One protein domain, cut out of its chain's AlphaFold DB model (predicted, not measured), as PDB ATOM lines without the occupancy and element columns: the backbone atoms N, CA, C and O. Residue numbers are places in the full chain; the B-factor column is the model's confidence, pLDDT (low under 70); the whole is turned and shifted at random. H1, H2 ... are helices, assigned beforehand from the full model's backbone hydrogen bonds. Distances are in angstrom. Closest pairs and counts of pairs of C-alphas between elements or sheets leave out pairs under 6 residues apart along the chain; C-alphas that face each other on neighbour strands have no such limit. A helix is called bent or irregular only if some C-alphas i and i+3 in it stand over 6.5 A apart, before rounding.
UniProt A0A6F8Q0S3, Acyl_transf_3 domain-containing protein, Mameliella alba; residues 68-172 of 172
ATOM      1  N   SER A  68     -54.429  -4.717   3.374       94.12
ATOM      2  CA  SER A  68     -54.486  -3.828   4.535       94.12
ATOM      3  C   SER A  68     -53.843  -4.485   5.755       94.12
ATOM      4  O   SER A  68     -54.498  -5.194   6.521       94.12
ATOM      5  N   LEU A  69     -52.550  -4.221   5.970       95.06
ATOM      6  CA  LEU A  69     -51.814  -4.738   7.133       95.06
ATOM      7  C   LEU A  69     -52.441  -4.280   8.456       95.06
ATOM      8  O   LEU A  69     -52.678  -5.095   9.344       95.06
ATOM      9  N   ALA A  70     -52.796  -2.997   8.563       95.19
ATOM     10  CA  ALA A  70     -53.463  -2.463   9.749       95.19
ATOM     11  C   ALA A  70     -54.798  -3.177  10.020       95.19
ATOM     12  O   ALA A  70     -55.078  -3.573  11.150       95.19
ATOM     13  N   GLY A  71     -55.604  -3.405   8.975       92.56
ATOM     14  CA  GLY A  71     -56.857  -4.147   9.095       92.56
ATOM     15  C   GLY A  71     -56.638  -5.600   9.521       92.56
ATOM     16  O   GLY A  71     -57.384  -6.112  10.357       92.56
ATOM     17  N   PHE A  72     -55.613  -6.257   8.977       93.62
ATOM     18  CA  PHE A  72     -55.240  -7.620   9.341       93.62
ATOM     19  C   PHE A  72     -54.848  -7.726  10.821       93.62
ATOM     20  O   PHE A  72     -55.464  -8.503  11.555       93.62
ATOM     21  N   TYR A  73     -53.897  -6.906  11.278       94.12
ATOM     22  CA  TYR A  73     -53.418  -6.941  12.662       94.12
ATOM     23  C   TYR A  73     -54.511  -6.572  13.659       94.12
ATOM     24  O   TYR A  73     -54.664  -7.232  14.683       94.12
ATOM     25  N   LEU A  74     -55.358  -5.595  13.335       95.44
ATOM     26  CA  LEU A  74     -56.441  -5.192  14.223       95.44
ATOM     27  C   LEU A  74     -57.475  -6.311  14.442       95.44
ATOM     28  O   LEU A  74     -57.976  -6.488  15.553       95.44
ATOM     29  N   ARG A  75     -57.786  -7.102  13.405       92.44
ATOM     30  CA  ARG A  75     -58.657  -8.286  13.536       92.44
ATOM     31  C   ARG A  75     -58.022  -9.364  14.416       92.44
ATOM     32  O   ARG A  75     -58.730 -10.006  15.188       92.44
ATOM     33  N   ARG A  76     -56.705  -9.553  14.306       92.69
ATOM     34  CA  ARG A  76     -55.942 -10.527  15.102       92.69
ATOM     35  C   ARG A  76     -55.893 -10.152  16.573       92.69
ATOM     36  O   ARG A  76     -56.316 -10.946  17.409       92.69
ATOM     37  N   VAL A  77     -55.506  -8.915  16.872       94.62
ATOM     38  CA  VAL A  77     -55.449  -8.378  18.237       94.62
ATOM     39  C   VAL A  77     -56.801  -8.536  18.938       94.62
ATOM     40  O   VAL A  77     -56.852  -9.074  20.039       94.62
ATOM     41  N   ARG A  78     -57.915  -8.184  18.278       95.69
ATOM     42  CA  ARG A  78     -59.271  -8.343  18.846       95.69
ATOM     43  C   ARG A  78     -59.688  -9.790  19.105       95.69
ATOM     44  O   ARG A  78     -60.585 -10.015  19.908       95.69
ATOM     45  N   ARG A  79     -59.077 -10.758  18.420       92.81
ATOM     46  CA  ARG A  79     -59.365 -12.185  18.600       92.81
ATOM     47  C   ARG A  79     -58.494 -12.817  19.688       92.81
ATOM     48  O   ARG A  79     -58.974 -13.703  20.382       92.81
ATOM     49  N   ILE A  80     -57.236 -12.396  19.810       94.12
ATOM     50  CA  ILE A  80     -56.212 -13.107  20.597       94.12
ATOM     51  C   ILE A  80     -55.932 -12.428  21.934       94.12
ATOM     52  O   ILE A  80     -55.791 -13.120  22.939       94.12
ATOM     53  N   MET A  81     -55.910 -11.091  21.985       95.25
ATOM     54  CA  MET A  81     -55.657 -10.380  23.242       95.25
ATOM     55  C   MET A  81     -56.701 -10.682  24.321       95.25
ATOM     56  O   MET A  81     -56.283 -10.969  25.438       95.25
ATOM     57  N   PRO A  82     -58.025 -10.682  24.051       97.12
ATOM     58  CA  PRO A  82     -59.002 -10.931  25.109       97.12
ATOM     59  C   PRO A  82     -58.825 -12.280  25.833       97.12
ATOM     60  O   PRO A  82     -58.740 -12.261  27.061       97.12
ATOM     61  N   PRO A  83     -58.716 -13.438  25.143       95.50
ATOM     62  CA  PRO A  83     -58.496 -14.704  25.836       95.50
ATOM     63  C   PRO A  83     -57.115 -14.788  26.499       95.50
ATOM     64  O   PRO A  83     -57.017 -15.343  27.591       95.50
ATOM     65  N   LEU A  84     -56.061 -14.218  25.901       95.31
ATOM     66  CA  LEU A  84     -54.724 -14.222  26.507       95.31
ATOM     67  C   LEU A  84     -54.702 -13.436  27.827       95.31
ATOM     68  O   LEU A  84     -54.236 -13.946  28.844       95.31
ATOM     69  N   LEU A  85     -55.258 -12.222  27.821       96.38
ATOM     70  CA  LEU A  85     -55.353 -11.377  29.010       96.38
ATOM     71  C   LEU A  85     -56.232 -12.016  30.084       96.38
ATOM     72  O   LEU A  85     -55.895 -11.935  31.261       96.38
ATOM     73  N   LEU A  86     -57.317 -12.694  29.696       96.44
ATOM     74  CA  LEU A  86     -58.150 -13.438  30.637       96.44
ATOM     75  C   LEU A  86     -57.335 -14.516  31.363       96.44
ATOM     76  O   LEU A  86     -57.340 -14.560  32.590       96.44
ATOM     77  N   VAL A  87     -56.586 -15.340  30.623       94.38
ATOM     78  CA  VAL A  87     -55.718 -16.370  31.218       94.38
ATOM     79  C   VAL A  87     -54.671 -15.738  32.135       94.38
ATOM     80  O   VAL A  87     -54.448 -16.243  33.235       94.38
ATOM     81  N   MET A  88     -54.063 -14.617  31.736       95.19
ATOM     82  CA  MET A  88     -53.085 -13.902  32.564       95.19
ATOM     83  C   MET A  88     -53.694 -13.399  33.873       95.19
ATOM     84  O   MET A  88     -53.157 -13.682  34.942       95.19
ATOM     85  N   ILE A  89     -54.835 -12.713  33.800       96.25
ATOM     86  CA  ILE A  89     -55.533 -12.165  34.969       96.25
ATOM     87  C   ILE A  89     -55.963 -13.286  35.917       96.25
ATOM     88  O   ILE A  89     -55.790 -13.153  37.124       96.25
ATOM     89  N   CYS A  90     -56.465 -14.405  35.391       94.75
ATOM     90  CA  CYS A  90     -56.833 -15.562  36.208       94.75
ATOM     91  C   CYS A  90     -55.618 -16.264  36.830       94.75
ATOM     92  O   CYS A  90     -55.727 -16.805  37.927       94.75
ATOM     93  N   SER A  91     -54.462 -16.247  36.161       93.19
ATOM     94  CA  SER A  91     -53.243 -16.903  36.653       93.19
ATOM     95  C   SER A  91     -52.528 -16.093  37.736       93.19
ATOM     96  O   SER A  91     -51.903 -16.685  38.608       93.19
ATOM     97  N   LEU A  92     -52.631 -14.758  37.720       93.56
ATOM     98  CA  LEU A  92     -51.986 -13.866  38.694       93.56
ATOM     99  C   LEU A  92     -52.314 -14.174  40.171       93.56
ATOM    100  O   LEU A  92     -51.372 -14.336  40.946       93.56
ATOM    101  N   PRO A  93     -53.588 -14.281  40.605       93.81
ATOM    102  CA  PRO A  93     -53.895 -14.587  42.001       93.81
ATOM    103  C   PRO A  93     -53.425 -15.993  42.383       93.81
ATOM    104  O   PRO A  93     -52.879 -16.183  43.463       93.81
ATOM    105  N   VAL A  94     -53.575 -16.969  41.482       91.12
ATOM    106  CA  VAL A  94     -53.115 -18.347  41.708       91.12
ATOM    107  C   VAL A  94     -51.602 -18.379  41.924       91.12
ATOM    108  O   VAL A  94     -51.133 -18.998  42.874       91.12
ATOM    109  N   ALA A  95     -50.849 -17.658  41.092       91.00
ATOM    110  CA  ALA A  95     -49.407 -17.523  41.226       91.00
ATOM    111  C   ALA A  95     -49.016 -16.864  42.556       91.00
ATOM    112  O   ALA A  95     -48.137 -17.366  43.247       91.00
ATOM    113  N   PHE A  96     -49.702 -15.789  42.951       90.69
ATOM    114  CA  PHE A  96     -49.413 -15.071  44.194       90.69
ATOM    115  C   PHE A  96     -49.604 -15.928  45.456       90.69
ATOM    116  O   PHE A  96     -48.827 -15.799  46.397       90.69
ATOM    117  N   PHE A  97     -50.618 -16.799  45.489       91.31
ATOM    118  CA  PHE A  97     -50.901 -17.636  46.663       91.31
ATOM    119  C   PHE A  97     -50.118 -18.953  46.706       91.31
ATOM    120  O   PHE A  97     -49.944 -19.499  47.795       91.31
ATOM    121  N   LEU A  98     -49.695 -19.493  45.557       89.56
ATOM    122  CA  LEU A  98     -49.102 -20.835  45.484       89.56
ATOM    123  C   LEU A  98     -47.587 -20.853  45.255       89.56
ATOM    124  O   LEU A  98     -46.955 -21.839  45.625       89.56
ATOM    125  N   LEU A  99     -47.013 -19.825  44.627       88.06
ATOM    126  CA  LEU A  99     -45.615 -19.854  44.191       88.06
ATOM    127  C   LEU A  99     -44.655 -19.300  45.248       88.06
ATOM    128  O   LEU A  99     -44.949 -18.325  45.942       88.06
ATOM    129  N   LEU A 100     -43.462 -19.891  45.323       87.81
ATOM    130  CA  LEU A 100     -42.347 -19.347  46.102       87.81
ATOM    131  C   LEU A 100     -41.798 -18.054  45.460       87.81
ATOM    132  O   LEU A 100     -41.949 -17.854  44.254       87.81
ATOM    133  N   PRO A 101     -41.085 -17.187  46.207       85.19
ATOM    134  CA  PRO A 101     -40.538 -15.938  45.661       85.19
ATOM    135  C   PRO A 101     -39.687 -16.118  44.392       85.19
ATOM    136  O   PRO A 101     -39.837 -15.357  43.440       85.19
ATOM    137  N   SER A 102     -38.851 -17.160  44.342       81.00
ATOM    138  CA  SER A 102     -38.044 -17.502  43.162       81.00
ATOM    139  C   SER A 102     -38.883 -17.977  41.967       81.00
ATOM    140  O   SER A 102     -38.486 -17.821  40.817       81.00
ATOM    141  N   GLU A 103     -40.067 -18.535  42.210       85.62
ATOM    142  CA  GLU A 103     -40.993 -18.993  41.172       85.62
ATOM    143  C   GLU A 103     -41.863 -17.858  40.628       85.62
ATOM    144  O   GLU A 103     -42.220 -17.875  39.451       85.62
ATOM    145  N   ILE A 104     -42.168 -16.854  41.458       88.19
ATOM    146  CA  ILE A 104     -42.886 -15.640  41.049       88.19
ATOM    147  C   ILE A 104     -42.074 -14.859  40.011       88.19
ATOM    148  O   ILE A 104     -42.646 -14.373  39.034       88.19
ATOM    149  N   GLU A 105     -40.752 -14.769  40.179       88.00
ATOM    150  CA  GLU A 105     -39.878 -14.120  39.196       88.00
ATOM    151  C   GLU A 105     -39.955 -14.829  37.836       88.00
ATOM    152  O   GLU A 105     -40.258 -14.196  36.820       88.00
ATOM    153  N   ARG A 106     -39.796 -16.160  37.816       87.12
ATOM    154  CA  ARG A 106     -39.921 -16.949  36.582       87.12
ATOM    155  C   ARG A 106     -41.324 -16.852  35.977       87.12
ATOM    156  O   ARG A 106     -41.479 -16.734  34.761       87.12
ATOM    157  N   PHE A 107     -42.365 -16.868  36.809       90.62
ATOM    158  CA  PHE A 107     -43.744 -16.668  36.370       90.62
ATOM    159  C   PHE A 107     -43.909 -15.314  35.670       90.62
ATOM    160  O   PHE A 107     -44.440 -15.276  34.559       90.62
ATOM    161  N   ALA A 108     -43.406 -14.226  36.258       92.19
ATOM    162  CA  ALA A 108     -43.486 -12.887  35.680       92.19
ATOM    163  C   ALA A 108     -42.752 -12.794  34.332       92.19
ATOM    164  O   ALA A 108     -43.293 -12.230  33.378       92.19
ATOM    165  N   GLN A 109     -41.568 -13.403  34.219       92.12
ATOM    166  CA  GLN A 109     -40.832 -13.487  32.953       92.12
ATOM    167  C   GLN A 109     -41.619 -14.271  31.894       92.12
ATOM    168  O   GLN A 109     -41.772 -13.800  30.767       92.12
ATOM    169  N   SER A 110     -42.197 -15.419  32.263       92.44
ATOM    170  CA  SER A 110     -43.010 -16.233  31.350       92.44
ATOM    171  C   SER A 110     -44.298 -15.523  30.904       92.44
ATOM    172  O   SER A 110     -44.693 -15.630  29.742       92.44
ATOM    173  N   LEU A 111     -44.916 -14.736  31.795       94.94
ATOM    174  CA  LEU A 111     -46.073 -13.892  31.498       94.94
ATOM    175  C   LEU A 111     -45.697 -12.800  30.496       94.94
ATOM    176  O   LEU A 111     -46.407 -12.599  29.510       94.94
ATOM    177  N   MET A 112     -44.563 -12.129  30.708       95.62
ATOM    178  CA  MET A 112     -44.068 -11.096  29.798       95.62
ATOM    179  C   MET A 112     -43.717 -11.681  28.428       95.62
ATOM    180  O   MET A 112     -44.087 -11.124  27.396       95.62
ATOM    181  N   ALA A 113     -43.067 -12.847  28.408       95.75
ATOM    182  CA  ALA A 113     -42.745 -13.557  27.179       95.75
ATOM    183  C   ALA A 113     -44.011 -13.977  26.415       95.75
ATOM    184  O   ALA A 113     -44.049 -13.861  25.193       95.75
ATOM    185  N   ALA A 114     -45.066 -14.417  27.107       95.62
ATOM    186  CA  ALA A 114     -46.353 -14.713  26.482       95.62
ATOM    187  C   ALA A 114     -47.032 -13.452  25.920       95.62
ATOM    188  O   ALA A 114     -47.548 -13.485  24.805       95.62
ATOM    189  N   LEU A 115     -47.001 -12.335  26.658       95.81
ATOM    190  CA  LEU A 115     -47.599 -11.061  26.242       95.81
ATOM    191  C   LEU A 115     -46.921 -10.475  24.998       95.81
ATOM    192  O   LEU A 115     -47.589  -9.924  24.127       95.81
ATOM    193  N   LEU A 116     -45.599 -10.616  24.912       95.81
ATOM    194  CA  LEU A 116     -44.786 -10.141  23.794       95.81
ATOM    195  C   LEU A 116     -44.691 -11.148  22.637       95.81
ATOM    196  O   LEU A 116     -43.953 -10.901  21.686       95.81
ATOM    197  N   PHE A 117     -45.407 -12.277  22.708       96.00
ATOM    198  CA  PHE A 117     -45.326 -13.365  21.727       96.00
ATOM    199  C   PHE A 117     -43.890 -13.862  21.481       96.00
ATOM    200  O   PHE A 117     -43.466 -14.115  20.351       96.00
ATOM    201  N   PHE A 118     -43.134 -14.005  22.569       96.25
ATOM    202  CA  PHE A 118     -41.738 -14.442  22.599       96.25
ATOM    203  C   PHE A 118     -41.526 -15.718  23.434       96.25
ATOM    204  O   PHE A 118     -40.398 -16.151  23.675       96.25
ATOM    205  N   SER A 119     -42.605 -16.355  23.896       94.00
ATOM    206  CA  SER A 119     -42.520 -17.480  24.831       94.00
ATOM    207  C   SER A 119     -41.837 -18.722  24.258       94.00
ATOM    208  O   SER A 119     -41.244 -19.481  25.014       94.00
ATOM    209  N   ASN A 120     -41.833 -18.919  22.935       93.69
ATOM    210  CA  ASN A 120     -41.081 -20.009  22.306       93.69
ATOM    211  C   ASN A 120     -39.573 -19.909  22.573       93.69
ATOM    212  O   ASN A 120     -38.935 -20.923  22.843       93.69
ATOM    213  N   PHE A 121     -39.014 -18.698  22.537       92.56
ATOM    214  CA  PHE A 121     -37.605 -18.479  22.846       92.56
ATOM    215  C   PHE A 121     -37.350 -18.591  24.343       92.56
ATOM    216  O   PHE A 121     -36.417 -19.283  24.735       92.56
ATOM    217  N   PHE A 122     -38.205 -17.981  25.170       91.62
ATOM    218  CA  PHE A 122     -38.112 -18.092  26.627       91.62
ATOM    219  C   PHE A 122     -38.029 -19.560  27.072       91.62
ATOM    220  O   PHE A 122     -37.052 -19.960  27.696       91.62
ATOM    221  N   TRP A 123     -38.980 -20.395  26.643       87.94
ATOM    222  CA  TRP A 123     -38.997 -21.813  27.005       87.94
ATOM    223  C   TRP A 123     -37.858 -22.622  26.385       87.94
ATOM    224  O   TRP A 123     -37.411 -23.592  26.990       87.94
ATOM    225  N   PHE A 124     -37.355 -22.236  25.211       87.12
ATOM    226  CA  PHE A 124     -36.186 -22.884  24.615       87.12
ATOM    227  C   PHE A 124     -34.919 -22.715  25.462       87.12
ATOM    228  O   PHE A 124     -34.102 -23.635  25.503       87.12
ATOM    229  N   PHE A 125     -34.742 -21.558  26.106       83.75
ATOM    230  CA  PHE A 125     -33.623 -21.325  27.019       83.75
ATOM    231  C   PHE A 125     -33.894 -21.935  28.399       83.75
ATOM    232  O   PHE A 125     -33.046 -22.660  28.909       83.75
ATOM    233  N   GLU A 126     -35.100 -21.749  28.934       80.44
ATOM    234  CA  GLU A 126     -35.484 -22.216  30.271       80.44
ATOM    235  C   GLU A 126     -35.456 -23.750  30.403       80.44
ATOM    236  O   GLU A 126     -34.904 -24.299  31.351       80.44
ATOM    237  N   LEU A 127     -36.009 -24.484  29.428       73.69
ATOM    238  CA  LEU A 127     -36.063 -25.956  29.472       73.69
ATOM    239  C   LEU A 127     -34.686 -26.620  29.313       73.69
ATOM    240  O   LEU A 127     -34.572 -27.833  29.490       73.69
ATOM    241  N   LYS A 128     -33.652 -25.854  28.948       63.84
ATOM    242  CA  LYS A 128     -32.272 -26.340  28.861       63.84
ATOM    243  C   LYS A 128     -31.506 -26.206  30.175       63.84
ATOM    244  O   LYS A 128     -30.457 -26.837  30.301       63.84
ATOM    245  N   GLU A 129     -31.992 -25.419  31.133       61.72
ATOM    246  CA  GLU A 129     -31.352 -25.298  32.441       61.72
ATOM    247  C   GLU A 129     -31.640 -26.522  33.327       61.72
ATOM    248  O   GLU A 129     -32.746 -27.070  33.373       61.72
ATOM    249  N   TYR A 130     -30.602 -26.976  34.037       42.97
ATOM    250  CA  TYR A 130     -30.654 -28.106  34.968       42.97
ATOM    251  C   TYR A 130     -31.502 -27.723  36.195       42.97
ATOM    252  O   TYR A 130     -30.991 -27.232  37.195       42.97
ATOM    253  N   GLY A 131     -32.819 -27.914  36.097       52.62
ATOM    254  CA  GLY A 131     -33.769 -27.536  37.152       52.62
ATOM    255  C   GLY A 131     -35.208 -27.285  36.693       52.62
ATOM    256  O   GLY A 131     -36.009 -26.806  37.494       52.62
ATOM    257  N   ALA A 132     -35.545 -27.587  35.432       56.38
ATOM    258  CA  ALA A 132     -36.873 -27.350  34.874       56.38
ATOM    259  C   ALA A 132     -37.990 -27.897  35.785       56.38
ATOM    260  O   ALA A 132     -38.109 -29.101  36.023       56.38
ATOM    261  N   GLN A 133     -38.812 -26.984  36.305       58.00
ATOM    262  CA  GLN A 133     -39.981 -27.341  37.098       58.00
ATOM    263  C   GLN A 133     -41.008 -28.098  36.258       58.00
ATOM    264  O   GLN A 133     -41.092 -27.931  35.042       58.00
ATOM    265  N   SER A 134     -41.825 -28.908  36.934       62.91
ATOM    266  CA  SER A 134     -42.964 -29.585  36.314       62.91
ATOM    267  C   SER A 134     -43.806 -28.592  35.508       62.91
ATOM    268  O   SER A 134     -44.207 -27.548  36.029       62.91
ATOM    269  N   GLY A 135     -44.132 -28.943  34.259       65.00
ATOM    270  CA  GLY A 135     -44.972 -28.118  33.383       65.00
ATOM    271  C   GLY A 135     -46.354 -27.794  33.970       65.00
ATOM    272  O   GLY A 135     -46.990 -26.841  33.532       65.00
ATOM    273  N   LEU A 136     -46.798 -28.522  35.007       64.62
ATOM    274  CA  LEU A 136     -48.017 -28.211  35.768       64.62
ATOM    275  C   LEU A 136     -47.981 -26.839  36.457       64.62
ATOM    276  O   LEU A 136     -49.033 -26.233  36.635       64.62
ATOM    277  N   LEU A 137     -46.801 -26.341  36.835       70.31
ATOM    278  CA  LEU A 137     -46.637 -25.045  37.509       70.31
ATOM    279  C   LEU A 137     -46.331 -23.905  36.524       70.31
ATOM    280  O   LEU A 137     -45.918 -22.818  36.922       70.31
ATOM    281  N   GLN A 138     -46.500 -24.149  35.223       80.56
ATOM    282  CA  GLN A 138     -46.121 -23.224  34.159       80.56
ATOM    283  C   GLN A 138     -47.326 -22.932  33.253       80.56
ATOM    284  O   GLN A 138     -47.408 -23.445  32.135       80.56
ATOM    285  N   PRO A 139     -48.274 -22.084  33.694       82.44
ATOM    286  CA  PRO A 139     -49.528 -21.846  32.971       82.44
ATOM    287  C   PRO A 139     -49.314 -21.291  31.555       82.44
ATOM    288  O   PRO A 139     -50.119 -21.536  30.658       82.44
ATOM    289  N   PHE A 140     -48.202 -20.589  31.327       90.25
ATOM    290  CA  PHE A 140     -47.859 -20.013  30.027       90.25
ATOM    291  C   PHE A 140     -46.963 -20.904  29.164       90.25
ATOM    292  O   PHE A 140     -46.554 -20.466  28.085       90.25
ATOM    293  N   LEU A 141     -46.676 -22.146  29.576       88.75
ATOM    294  CA  LEU A 141     -45.847 -23.075  28.803       88.75
ATOM    295  C   LEU A 141     -46.386 -23.234  27.382       88.75
ATOM    296  O   LEU A 141     -45.679 -22.991  26.413       88.75
ATOM    297  N   HIS A 142     -47.681 -23.518  27.251       90.12
ATOM    298  CA  HIS A 142     -48.339 -23.771  25.966       90.12
ATOM    299  C   HIS A 142     -48.444 -22.547  25.042       90.12
ATOM    300  O   HIS A 142     -48.807 -22.697  23.879       90.12
ATOM    301  N   THR A 143     -48.100 -21.342  25.511       94.50
ATOM    302  CA  THR A 143     -48.119 -20.136  24.665       94.50
ATOM    303  C   THR A 143     -46.994 -20.123  23.628       94.50
ATOM    304  O   THR A 143     -47.003 -19.266  22.749       94.50
ATOM    305  N   TRP A 144     -46.038 -21.060  23.691       93.81
ATOM    306  CA  TRP A 144     -44.943 -21.148  22.721       93.81
ATOM    307  C   TRP A 144     -45.456 -21.287  21.280       93.81
ATOM    308  O   TRP A 144     -44.934 -20.637  20.375       93.81
ATOM    309  N   SER A 145     -46.507 -22.086  21.060       93.25
ATOM    310  CA  SER A 145     -47.080 -22.296  19.728       93.25
ATOM    311  C   SER A 145     -47.841 -21.059  19.253       93.25
ATOM    312  O   SER A 145     -47.717 -20.681  18.091       93.25
ATOM    313  N   LEU A 146     -48.538 -20.369  20.162       94.50
ATOM    314  CA  LEU A 146     -49.176 -19.081  19.888       94.50
ATOM    315  C   LEU A 146     -48.144 -18.012  19.494       94.50
ATOM    316  O   LEU A 146     -48.364 -17.277  18.538       94.50
ATOM    317  N   SER A 147     -47.002 -17.951  20.185       95.69
ATOM    318  CA  SER A 147     -45.908 -17.031  19.850       95.69
ATOM    319  C   SER A 147     -45.377 -17.266  18.436       95.69
ATOM    320  O   SER A 147     -45.223 -16.316  17.672       95.69
ATOM    321  N   ILE A 148     -45.164 -18.527  18.049       95.19
ATOM    322  CA  ILE A 148     -44.760 -18.879  16.678       95.19
ATOM    323  C   ILE A 148     -45.844 -18.481  15.668       95.19
ATOM    324  O   ILE A 148     -45.529 -17.948  14.603       95.19
ATOM    325  N   GLU A 149     -47.116 -18.712  16.002       94.69
ATOM    326  CA  GLU A 149     -48.254 -18.329  15.165       94.69
ATOM    327  C   GLU A 149     -48.251 -16.817  14.881       94.69
ATOM    328  O   GLU A 149     -48.310 -16.400  13.722       94.69
ATOM    329  N   GLU A 150     -48.110 -15.994  15.922       94.75
ATOM    330  CA  GLU A 150     -48.101 -14.535  15.797       94.75
ATOM    331  C   GLU A 150     -46.842 -14.004  15.110       94.75
ATOM    332  O   GLU A 150     -46.935 -13.085  14.297       94.75
ATOM    333  N   GLN A 151     -45.676 -14.612  15.347       95.56
ATOM    334  CA  GLN A 151     -44.452 -14.295  14.604       95.56
ATOM    335  C   GLN A 151     -44.652 -14.549  13.107       95.56
ATOM    336  O   GLN A 151     -44.383 -13.673  12.283       95.56
ATOM    337  N   PHE A 152     -45.203 -15.707  12.735       95.00
ATOM    338  CA  PHE A 152     -45.555 -15.988  11.345       95.00
ATOM    339  C   PHE A 152     -46.553 -14.953  10.800       95.00
ATOM    340  O   PHE A 152     -46.391 -14.472   9.677       95.00
ATOM    341  N   TYR A 153     -47.540 -14.532  11.592       93.75
ATOM    342  CA  TYR A 153     -48.520 -13.520  11.184       93.75
ATOM    343  C   TYR A 153     -47.984 -12.103  11.112       93.75
ATOM    344  O   TYR A 153     -48.585 -11.294  10.413       93.75
ATOM    345  N   LEU A 154     -46.882 -11.793  11.780       93.25
ATOM    346  CA  LEU A 154     -46.199 -10.516  11.640       93.25
ATOM    347  C   LEU A 154     -45.454 -10.433  10.301       93.25
ATOM    348  O   LEU A 154     -45.500  -9.416   9.610       93.25
ATOM    349  N   PHE A 155     -44.779 -11.512   9.904       95.19
ATOM    350  CA  PHE A 155     -43.946 -11.500   8.700       95.19
ATOM    351  C   PHE A 155     -44.729 -11.838   7.427       95.19
ATOM    352  O   PHE A 155     -44.585 -11.164   6.405       95.19
ATOM    353  N   PHE A 156     -45.583 -12.859   7.464       96.12
ATOM    354  CA  PHE A 156     -46.200 -13.414   6.260       96.12
ATOM    355  C   PHE A 156     -47.115 -12.430   5.503       96.12
ATOM    356  O   PHE A 156     -46.951 -12.285   4.290       96.12
ATOM    357  N   PRO A 157     -48.029 -11.677   6.149       94.69
ATOM    358  CA  PRO A 157     -48.848 -10.681   5.462       94.69
ATOM    359  C   PRO A 157     -48.029  -9.544   4.860       94.69
ATOM    360  O   PRO A 157     -48.364  -9.072   3.775       94.69
ATOM    361  N   ALA A 158     -46.946  -9.126   5.523       95.50
ATOM    362  CA  ALA A 158     -46.038  -8.112   4.994       95.50
ATOM    363  C   ALA A 158     -45.339  -8.610   3.719       95.50
ATOM    364  O   ALA A 158     -45.309  -7.901   2.712       95.50
ATOM    365  N   VAL A 159     -44.864  -9.860   3.721       96.06
ATOM    366  CA  VAL A 159     -44.306 -10.510   2.525       96.06
ATOM    367  C   VAL A 159     -45.352 -10.580   1.408       96.06
ATOM    368  O   VAL A 159     -45.080 -10.166   0.281       96.06
ATOM    369  N   MET A 160     -46.574 -11.022   1.705       95.31
ATOM    370  CA  MET A 160     -47.651 -11.115   0.712       95.31
ATOM    371  C   MET A 160     -48.041  -9.748   0.133       95.31
ATOM    372  O   MET A 160     -48.226  -9.630  -1.078       95.31
ATOM    373  N   ALA A 161     -48.096  -8.700   0.960       94.88
ATOM    374  CA  ALA A 161     -48.363  -7.333   0.516       94.88
ATOM    375  C   ALA A 161     -47.310  -6.826  -0.489       94.88
ATOM    376  O   ALA A 161     -47.634  -6.052  -1.388       94.88
ATOM    377  N   LEU A 162     -46.062  -7.294  -0.372       95.06
ATOM    378  CA  LEU A 162     -44.975  -6.984  -1.300       95.06
ATOM    379  C   LEU A 162     -44.995  -7.866  -2.560       95.06
ATOM    380  O   LEU A 162     -44.673  -7.391  -3.653       95.06
ATOM    381  N   VAL A 163     -45.332  -9.149  -2.434       95.25
ATOM    382  CA  VAL A 163     -45.240 -10.131  -3.529       95.25
ATOM    383  C   VAL A 163     -46.433 -10.049  -4.485       95.25
ATOM    384  O   VAL A 163     -46.233 -10.017  -5.703       95.25
ATOM    385  N   LEU A 164     -47.663  -9.948  -3.969       93.88
ATOM    386  CA  LEU A 164     -48.886  -9.995  -4.782       93.88
ATOM    387  C   LEU A 164     -48.945  -8.927  -5.898       93.88
ATOM    388  O   LEU A 164     -49.237  -9.287  -7.044       93.88
ATOM    389  N   PRO A 165     -48.586  -7.646  -5.658       91.69
ATOM    390  CA  PRO A 165     -48.544  -6.644  -6.723       91.69
ATOM    391  C   PRO A 165     -47.519  -6.959  -7.817       91.69
ATOM    392  O   PRO A 165     -47.752  -6.660  -8.987       91.69
ATOM    393  N   ARG A 166     -46.377  -7.564  -7.456       90.56
ATOM    394  CA  ARG A 166     -45.308  -7.903  -8.409       90.56
ATOM    395  C   ARG A 166     -45.702  -9.065  -9.312       90.56
ATOM    396  O   ARG A 166     -45.391  -9.033 -10.496       90.56
ATOM    397  N   MET A 167     -46.413 -10.055  -8.774       86.38
ATOM    398  CA  MET A 167     -46.935 -11.175  -9.561       86.38
ATOM    399  C   MET A 167     -48.009 -10.714 -10.549       86.38
ATOM    400  O   MET A 167     -47.957 -11.084 -11.717       86.38
ATOM    401  N   SER A 168     -48.919  -9.830 -10.122       81.62
ATOM    402  CA  SER A 168     -49.970  -9.296 -10.999       81.62
ATOM    403  C   SER A 168     -49.431  -8.466 -12.170       81.62
ATOM    404  O   SER A 168     -50.112  -8.358 -13.180       81.62
ATOM    405  N   ARG A 169     -48.236  -7.872 -12.047       72.69
ATOM    406  CA  ARG A 169     -47.588  -7.102 -13.126       72.69
ATOM    407  C   ARG A 169     -46.856  -7.966 -14.154       72.69
ATOM    408  O   ARG A 169     -46.531  -7.456 -15.213       72.69
ATOM    409  N   ARG A 170     -46.556  -9.229 -13.833       64.69
ATOM    410  CA  ARG A 170     -45.845 -10.170 -14.721       64.69
ATOM    411  C   ARG A 170     -46.782 -11.063 -15.543       64.69
ATOM    412  O   ARG A 170     -46.307 -11.771 -16.418       64.69
ATOM    413  N   GLY A 171     -48.077 -11.068 -15.224       58.56
ATOM    414  CA  GLY A 171     -49.114 -11.814 -15.946       58.56
ATOM    415  C   GLY A 171     -49.861 -10.997 -17.007       58.56
ATOM    416  O   GLY A 171     -50.934 -11.427 -17.419       58.56
ATOM    417  N   CYS A 172     -49.329  -9.830 -17.389       44.12
ATOM    418  CA  CYS A 172     -49.774  -8.997 -18.509       44.12
ATOM    419  C   CYS A 172     -48.644  -8.917 -19.535       44.12
ATOM    420  O   CYS A 172     -47.486  -8.762 -19.080       44.12
TER     421      CYS A 172
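AT A GLANCE: This is residues 68 to 172 of the 172 residues of the protein "Acyl_transf_3 domain-containing protein" of Mameliella alba (UniProt A0A6F8Q0S3). Bent helix H1 makes one long side of a slender body; H2 folds back beside its second arm, and H4 follows beyond H2's end past H1's first arm, with residues 162 to 172 sticking out. Short H3 packs on residues 143 to 148 of H4. The 105 printed residues, all helix in class, have four named helices, H1 to H4 in order, and no named strand. The whole is loose, radius of gyration of the C-alphas 18.2 A, spanning 65 by 30 by 17 A.

IN THESE COORDINATES: Find C-alpha 69 at (-51.814, -4.738, 7.133), where H1, residues 69 to 98, begins. H1 and H4, residues 143 to 170, were each assigned as one helix by hydrogen bonds, but are bent: C-alphas 79 and 82 are 6.6 A apart, 154 and 157 6.7 A. Read H1a as residues 69 to 79, 15.6 A, and H1b as 82 to 98, 24.7 A. H2 is residues 101 to 115, 21.2 A; H3 is 119 to 126, 10.1 A. H4a is 143 to 154, 16.3 A; H4b, 157 to 170, 20.4 A, ends at C-alpha 170, (-45.845, -10.170, -14.721). H1b and H4b are irregular: C-alphas 90 and 93 are 6.6 A apart, 162 and 165 6.50 A.

HOW THE PARTS SIT: See H1b and H2 form a helical hairpin at a shallow tilt of 2 degrees, closest at C-alphas 95 and 104, 6.8 A. H3 touches H4a at a steep tilt of 48 degrees, closest at C-alphas 120 and 144, 4.0 A. Every O i to N i+4 pair is within hydrogen-bond range in H1a, H3 and H4a; 11 of 13 are in H1b, 10 of 11 in H2, 7 of 10 in H4b.

THE WHOLE: The printed part has no cut; the H3 to H4 link is long, 16 residues. Look for pLDDT under 70 at residues 128 to 136 and 170 to 172.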